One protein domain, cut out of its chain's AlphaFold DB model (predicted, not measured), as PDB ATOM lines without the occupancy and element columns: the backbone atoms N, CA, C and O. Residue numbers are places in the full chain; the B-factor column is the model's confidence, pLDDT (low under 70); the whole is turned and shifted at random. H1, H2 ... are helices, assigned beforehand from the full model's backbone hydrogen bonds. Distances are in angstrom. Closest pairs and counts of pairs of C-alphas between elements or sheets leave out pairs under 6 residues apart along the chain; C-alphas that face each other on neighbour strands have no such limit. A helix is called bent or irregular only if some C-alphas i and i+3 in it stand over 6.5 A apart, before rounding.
ATOM      1  N   VAL A  44      -9.511   9.347 -56.611       74.69
ATOM      2  CA  VAL A  44      -9.299   7.895 -56.749       74.69
ATOM      3  C   VAL A  44      -7.868   7.553 -57.185       74.69
ATOM      4  O   VAL A  44      -7.298   6.569 -56.712       74.69
ATOM      5  N   VAL A  45      -7.259   8.345 -58.074       76.50
ATOM      6  CA  VAL A  45      -5.857   8.146 -58.484       76.50
ATOM      7  C   VAL A  45      -4.899   8.483 -57.341       76.50
ATOM      8  O   VAL A  45      -3.967   7.719 -57.091       76.50
ATOM      9  N   ARG A  46      -5.150   9.577 -56.614       79.56
ATOM     10  CA  ARG A  46      -4.362   9.985 -55.447       79.56
ATOM     11  C   ARG A  46      -4.388   8.925 -54.342       79.56
ATOM     12  O   ARG A  46      -3.331   8.562 -53.837       79.56
ATOM     13  N   ASP A  47      -5.550   8.363 -54.027       78.44
ATOM     14  CA  ASP A  47      -5.675   7.315 -53.004       78.44
ATOM     15  C   ASP A  47      -4.948   6.023 -53.396       78.44
ATOM     16  O   ASP A  47      -4.256   5.415 -52.576       78.44
ATOM     17  N   ARG A  48      -5.025   5.632 -54.676       83.62
ATOM     18  CA  ARG A  48      -4.274   4.481 -55.210       83.62
ATOM     19  C   ARG A  48      -2.766   4.719 -55.180       83.62
ATOM     20  O   ARG A  48      -2.013   3.789 -54.893       83.62
ATOM     21  N   LEU A  49      -2.329   5.950 -55.444       84.25
ATOM     22  CA  LEU A  49      -0.928   6.346 -55.351       84.25
ATOM     23  C   LEU A  49      -0.433   6.284 -53.901       84.25
ATOM     24  O   LEU A  49       0.613   5.692 -53.647       84.25
ATOM     25  N   PHE A  50      -1.195   6.827 -52.946       83.75
ATOM     26  CA  PHE A  50      -0.850   6.765 -51.526       83.75
ATOM     27  C   PHE A  50      -0.775   5.327 -51.023       83.75
ATOM     28  O   PHE A  50       0.195   4.965 -50.364       83.75
ATOM     29  N   HIS A  51      -1.735   4.475 -51.388       83.94
ATOM     30  CA  HIS A  51      -1.672   3.051 -51.062       83.94
ATOM     31  C   HIS A  51      -0.431   2.377 -51.654       83.94
ATOM     32  O   HIS A  51       0.292   1.683 -50.941       83.94
ATOM     33  N   ALA A  52      -0.134   2.610 -52.936       85.06
ATOM     34  CA  ALA A  52       1.049   2.044 -53.577       85.06
ATOM     35  C   ALA A  52       2.355   2.537 -52.927       85.06
ATOM     36  O   ALA A  52       3.298   1.760 -52.769       85.06
ATOM     37  N   MET A  53       2.406   3.806 -52.519       84.56
ATOM     38  CA  MET A  53       3.546   4.400 -51.825       84.56
ATOM     39  C   MET A  53       3.727   3.805 -50.427       84.56
ATOM     40  O   MET A  53       4.835   3.409 -50.080       84.56
ATOM     41  N   LEU A  54       2.646   3.672 -49.654       85.31
ATOM     42  CA  LEU A  54       2.666   3.063 -48.322       85.31
ATOM     43  C   LEU A  54       3.146   1.613 -48.375       85.31
ATOM     44  O   LEU A  54       3.991   1.222 -47.576       85.31
ATOM     45  N   VAL A  55       2.670   0.832 -49.348       84.94
ATOM     46  CA  VAL A  55       3.111  -0.557 -49.547       84.94
ATOM     47  C   VAL A  55       4.583  -0.618 -49.967       84.94
ATOM     48  O   VAL A  55       5.346  -1.440 -49.464       84.94
ATOM     49  N   ARG A  56       5.030   0.278 -50.856       83.31
ATOM     50  CA  ARG A  56       6.441   0.349 -51.272       83.31
ATOM     51  C   ARG A  56       7.381   0.865 -50.183       83.31
ATOM     52  O   ARG A  56       8.557   0.532 -50.235       83.31
ATOM     53  N   LEU A  57       6.888   1.637 -49.217       82.00
ATOM     54  CA  LEU A  57       7.639   2.068 -48.033       82.00
ATOM     55  C   LEU A  57       7.641   0.999 -46.931       82.00
ATOM     56  O   LEU A  57       8.646   0.836 -46.242       82.00
ATOM     57  N   SER A  58       6.554   0.236 -46.780       77.88
ATOM     58  CA  SER A  58       6.432  -0.795 -45.742       77.88
ATOM     59  C   SER A  58       7.282  -2.038 -46.024       77.88
ATOM     60  O   SER A  58       7.802  -2.647 -45.090       77.88
ATOM     61  N   LEU A  59       7.491  -2.377 -47.300       78.38
ATOM     62  CA  LEU A  59       8.358  -3.479 -47.735       78.38
ATOM     63  C   LEU A  59       9.823  -3.322 -47.263       78.38
ATOM     64  O   LEU A  59      10.285  -4.187 -46.519       78.38
ATOM     65  N   PRO A  60      10.554  -2.237 -47.598       73.62
ATOM     66  CA  PRO A  60      11.917  -2.024 -47.108       73.62
ATOM     67  C   PRO A  60      11.959  -1.752 -45.602       73.62
ATOM     68  O   PRO A  60      12.939  -2.103 -44.945       73.62
ATOM     69  N   TYR A  61      10.895  -1.171 -45.034       77.12
ATOM     70  CA  TYR A  61      10.764  -1.013 -43.587       77.12
ATOM     71  C   TYR A  61      10.785  -2.365 -42.857       77.12
ATOM     72  O   TYR A  61      11.462  -2.517 -41.844       77.12
ATOM     73  N   TYR A  62      10.087  -3.371 -43.382       77.50
ATOM     74  CA  TYR A  62      10.041  -4.699 -42.773       77.50
ATOM     75  C   TYR A  62      11.348  -5.487 -42.948       77.50
ATOM     76  O   TYR A  62      11.721  -6.246 -42.055       77.50
ATOM     77  N   THR A  63      12.051  -5.321 -44.074       75.94
ATOM     78  CA  THR A  63      13.229  -6.143 -44.396       75.94
ATOM     79  C   THR A  63      14.549  -5.576 -43.880       75.94
ATOM     80  O   THR A  63      15.412  -6.352 -43.480       75.94
ATOM     81  N   ASN A  64      14.731  -4.250 -43.884       79.31
ATOM     82  CA  ASN A  64      16.018  -3.627 -43.544       79.31
ATOM     83  C   ASN A  64      16.135  -3.199 -42.078       79.31
ATOM     84  O   ASN A  64      17.252  -2.991 -41.601       79.31
ATOM     85  N   PHE A  65      15.025  -3.042 -41.350       75.50
ATOM     86  CA  PHE A  65      15.083  -2.551 -39.975       75.50
ATOM     87  C   PHE A  65      15.185  -3.706 -38.970       75.50
ATOM     88  O   PHE A  65      14.292  -4.554 -38.908       75.50
ATOM     89  N   PRO A  66      16.233  -3.740 -38.126       82.75
ATOM     90  CA  PRO A  66      16.345  -4.752 -37.085       82.75
ATOM     91  C   PRO A  66      15.180  -4.650 -36.079       82.75
ATOM     92  O   PRO A  66      14.656  -3.556 -35.831       82.75
ATOM     93  N   PRO A  67      14.786  -5.767 -35.434       79.38
ATOM     94  CA  PRO A  67      13.592  -5.837 -34.581       79.38
ATOM     95  C   PRO A  67      13.631  -4.869 -33.387       79.38
ATOM     96  O   PRO A  67      12.583  -4.479 -32.873       79.38
ATOM     97  N   LEU A  68      14.830  -4.451 -32.971       81.38
ATOM     98  CA  LEU A  68      15.038  -3.434 -31.943       81.38
ATOM     99  C   LEU A  68      14.550  -2.053 -32.394       81.38
ATOM    100  O   LEU A  68      13.834  -1.393 -31.649       81.38
ATOM    101  N   PHE A  69      14.870  -1.640 -33.622       81.00
ATOM    102  CA  PHE A  69      14.451  -0.336 -34.139       81.00
ATOM    103  C   PHE A  69      12.939  -0.269 -34.335       81.00
ATOM    104  O   PHE A  69      12.335   0.741 -33.989       81.00
ATOM    105  N   ARG A  70      12.303  -1.357 -34.787       82.81
ATOM    106  CA  ARG A  70      10.836  -1.424 -34.883       82.81
ATOM    107  C   ARG A  70      10.163  -1.174 -33.530       82.81
ATOM    108  O   ARG A  70       9.254  -0.357 -33.451       82.81
ATOM    109  N   ARG A  71      10.660  -1.814 -32.465       86.19
ATOM    110  CA  ARG A  71      10.167  -1.591 -31.096       86.19
ATOM    111  C   ARG A  71      10.420  -0.159 -30.625       86.19
ATOM    112  O   ARG A  71       9.535   0.437 -30.031       86.19
ATOM    113  N   ILE A  72      11.592   0.412 -30.915       87.38
ATOM    114  CA  ILE A  72      11.901   1.811 -30.567       87.38
ATOM    115  C   ILE A  72      10.916   2.771 -31.245       87.38
ATOM    116  O   ILE A  72      10.388   3.652 -30.574       87.38
ATOM    117  N   PHE A  73      10.626   2.593 -32.537       85.31
ATOM    118  CA  PHE A  73       9.650   3.424 -33.251       85.31
ATOM    119  C   PHE A  73       8.230   3.261 -32.706       85.31
ATOM    120  O   PHE A  73       7.523   4.254 -32.557       85.31
ATOM    121  N   GLU A  74       7.821   2.040 -32.367       88.69
ATOM    122  CA  GLU A  74       6.523   1.765 -31.745       88.69
ATOM    123  C   GLU A  74       6.390   2.477 -30.389       88.69
ATOM    124  O   GLU A  74       5.438   3.233 -30.179       88.69
ATOM    125  N   PHE A  75       7.392   2.347 -29.511       89.38
ATOM    126  CA  PHE A  75       7.428   3.055 -28.229       89.38
ATOM    127  C   PHE A  75       7.468   4.573 -28.398       89.38
ATOM    128  O   PHE A  75       6.773   5.278 -27.676       89.38
ATOM    129  N   LEU A  76       8.245   5.088 -29.353       85.69
ATOM    130  CA  LEU A  76       8.339   6.522 -29.615       85.69
ATOM    131  C   LEU A  76       7.018   7.085 -30.151       85.69
ATOM    132  O   LEU A  76       6.611   8.178 -29.762       85.69
ATOM    133  N   THR A  77       6.318   6.337 -31.003       87.06
ATOM    134  CA  THR A  77       5.001   6.740 -31.515       87.06
ATOM    135  C   THR A  77       3.969   6.762 -30.387       87.06
ATOM    136  O   THR A  77       3.248   7.747 -30.236       87.06
ATOM    137  N   LEU A  78       3.948   5.731 -29.536       90.81
ATOM    138  CA  LEU A  78       3.051   5.657 -28.380       90.81
ATOM    139  C   LEU A  78       3.352   6.763 -27.357       90.81
ATOM    140  O   LEU A  78       2.444   7.424 -26.859       90.81
ATOM    141  N   PHE A  79       4.630   7.015 -27.085       86.81
ATOM    142  CA  PHE A  79       5.079   8.087 -26.205       86.81
ATOM    143  C   PHE A  79       4.628   9.463 -26.706       86.81
ATOM    144  O   PHE A  79       4.062  10.237 -25.938       86.81
ATOM    145  N   ASN A  80       4.806   9.745 -28.001       84.56
ATOM    146  CA  ASN A  80       4.326  10.986 -28.607       84.56
ATOM    147  C   ASN A  80       2.802  11.117 -28.505       84.56
ATOM    148  O   ASN A  80       2.309  12.181 -28.139       84.56
ATOM    149  N   ALA A  81       2.053  10.038 -28.754       89.75
ATOM    150  CA  ALA A  81       0.599  10.043 -28.611       89.75
ATOM    151  C   ALA A  81       0.157  10.395 -27.178       89.75
ATOM    152  O   ALA A  81      -0.741  11.217 -26.995       89.75
ATOM    153  N   LEU A  82       0.824   9.843 -26.158       88.62
ATOM    154  CA  LEU A  82       0.553  10.180 -24.755       88.62
ATOM    155  C   LEU A  82       0.908  11.633 -24.417       88.62
ATOM    156  O   LEU A  82       0.178  12.273 -23.659       88.62
ATOM    157  N   VAL A  83       1.995  12.171 -24.978       84.44
ATOM    158  CA  VAL A  83       2.368  13.584 -24.806       84.44
ATOM    159  C   VAL A  83       1.288  14.494 -25.394       84.44
ATOM    160  O   VAL A  83       0.795  15.368 -24.683       84.44
ATOM    161  N   PHE A  84       0.855  14.260 -26.639       83.56
ATOM    162  CA  PHE A  84      -0.202  15.059 -27.272       83.56
ATOM    163  C   PHE A  84      -1.535  14.970 -26.529       83.56
ATOM    164  O   PHE A  84      -2.181  15.995 -26.317       83.56
ATOM    165  N   LEU A  85      -1.924  13.779 -26.072       88.00
ATOM    166  CA  LEU A  85      -3.136  13.600 -25.275       88.00
ATOM    167  C   LEU A  85      -3.046  14.369 -23.950       88.00
ATOM    168  O   LEU A  85      -3.983  15.077 -23.583       88.00
ATOM    169  N   SER A  86      -1.909  14.284 -23.255       85.56
ATOM    170  CA  SER A  86      -1.664  15.032 -22.016       85.56
ATOM    171  C   SER A  86      -1.787  16.544 -22.229       85.56
ATOM    172  O   SER A  86      -2.391  17.239 -21.413       85.56
ATOM    173  N   ILE A  87      -1.284  17.056 -23.355       80.50
ATOM    174  CA  ILE A  87      -1.395  18.473 -23.715       80.50
ATOM    175  C   ILE A  87      -2.831  18.848 -24.026       80.50
ATOM    176  O   ILE A  87      -3.289  19.859 -23.512       80.50
ATOM    177  N   LEU A  88      -3.549  18.043 -24.808       83.69
ATOM    178  CA  LEU A  88      -4.958  18.289 -25.100       83.69
ATOM    179  C   LEU A  88      -5.738  18.410 -23.786       83.69
ATOM    180  O   LEU A  88      -6.372  19.434 -23.540       83.69
ATOM    181  N   ILE A  89      -5.588  17.445 -22.874       86.38
ATOM    182  CA  ILE A  89      -6.217  17.505 -21.547       86.38
ATOM    183  C   ILE A  89      -5.783  18.761 -20.784       86.38
ATOM    184  O   ILE A  89      -6.623  19.454 -20.214       86.38
ATOM    185  N   TYR A  90      -4.490  19.088 -20.785       82.56
ATOM    186  CA  TYR A  90      -3.978  20.275 -20.108       82.56
ATOM    187  C   TYR A  90      -4.535  21.577 -20.696       82.56
ATOM    188  O   TYR A  90      -4.850  22.493 -19.940       82.56
ATOM    189  N   THR A  91      -4.700  21.672 -22.017       79.25
ATOM    190  CA  THR A  91      -5.304  22.842 -22.665       79.25
ATOM    191  C   THR A  91      -6.772  22.989 -22.304       79.25
ATOM    192  O   THR A  91      -7.185  24.085 -21.942       79.25
ATOM    193  N   HIS A  92      -7.545  21.898 -22.286       82.56
ATOM    194  CA  HIS A  92      -8.930  21.932 -21.819       82.56
ATOM    195  C   HIS A  92      -9.024  22.301 -20.337       82.56
ATOM    196  O   HIS A  92      -9.882  23.090 -19.952       82.56
ATOM    197  N   PHE A  93      -8.109  21.792 -19.510       81.88
ATOM    198  CA  PHE A  93      -8.014  22.171 -18.104       81.88
ATOM    199  C   PHE A  93      -7.692  23.662 -17.944       81.88
ATOM    200  O   PHE A  93      -8.331  24.350 -17.150       81.88
ATOM    201  N   LEU A  94      -6.733  24.190 -18.711       77.31
ATOM    202  CA  LEU A  94      -6.426  25.618 -18.705       77.31
ATOM    203  C   LEU A  94      -7.618  26.457 -19.168       77.31
ATOM    204  O   LEU A  94      -7.928  27.446 -18.516       77.31
ATOM    205  N   ALA A  95      -8.299  26.059 -20.241       72.75
ATOM    206  CA  ALA A  95      -9.468  26.768 -20.749       72.75
ATOM    207  C   ALA A  95     -10.611  26.803 -19.719       72.75
ATOM    208  O   ALA A  95     -11.258  27.833 -19.556       72.75
ATOM    209  N   ALA A  96     -10.821  25.709 -18.981       73.44
ATOM    210  CA  ALA A  96     -11.839  25.635 -17.936       73.44
ATOM    211  C   ALA A  96     -11.483  26.462 -16.687       73.44
ATOM    212  O   ALA A  96     -12.361  27.057 -16.066       73.44
ATOM    213  N   HIS A  97     -10.206  26.496 -16.296       71.69
ATOM    214  CA  HIS A  97      -9.773  27.157 -15.061       71.69
ATOM    215  C   HIS A  97      -9.363  28.623 -15.227       71.69
ATOM    216  O   HIS A  97      -9.359  29.357 -14.240       71.69
ATOM    217  N   TYR A  98      -9.014  29.049 -16.438       70.31
ATOM    218  CA  TYR A  98      -8.554  30.405 -16.732       70.31
ATOM    219  C   TYR A  98      -9.460  31.043 -17.788       70.31
ATOM    220  O   TYR A  98      -9.041  31.205 -18.937       70.31
TER     221      TYR A  98
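Overview. This is residues 44 to 98 of the 350 residues of the protein "Hypothetical protein" of Meloidogyne enterolobii (UniProt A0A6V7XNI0). Two long helices form an open, flat V: H1 is the shorter arm, a tight link makes the corner, and H2 is the longer arm, with the space between the arms empty. The helices do not pack side by side, and most of each arm stands free. The printed part has 55 residues with two named helices, H1 then H2, and no named strand; its class is all helix. It is extended, with a radius of gyration of the C-alphas of 17.9 A, and its C-alphas span 49 by 36 by 7 A.

Arrangement. H1, residues 44 to 64, is joined to H2, residues 67 to 97, by a tight link of 2 residues, Phe 65 and Pro 66. H1 and H2 are apart, with no C-alpha of the one within 8 A of the other. Residues 44 to 60 of H1 stand free, and so do residues 71 to 98, of which 71 to 97 belong to H2. In H2 every O i to N i+4 pair is within hydrogen-bond range; in H1 16 of 17 are.

Along the chain. H1 begins at C-alpha 44, at (-9.299, 7.895, -56.749), and measures 30.8 A to C-alpha 64, at (16.018, -3.627, -43.544). H2 measures 44.9 A from C-alpha 67, at (13.592, -5.837, -34.581), to C-alpha 97, at (-9.773, 27.157, -15.061). From its first to its last C-alpha, x rises and y falls in H1, x falls and y rises in H2, and z rises in both. Neither helix is bent.

Size, cuts and confidence. The two C-alphas farthest apart are those of Thr 63 and Tyr 98, 50.7 A. The first and last printed C-alphas, of Val 44 and Tyr 98, are 45.9 A apart. The printed part has no cut. The mean pLDDT of the printed part of this model is 81.9, and no printed residue is under 70.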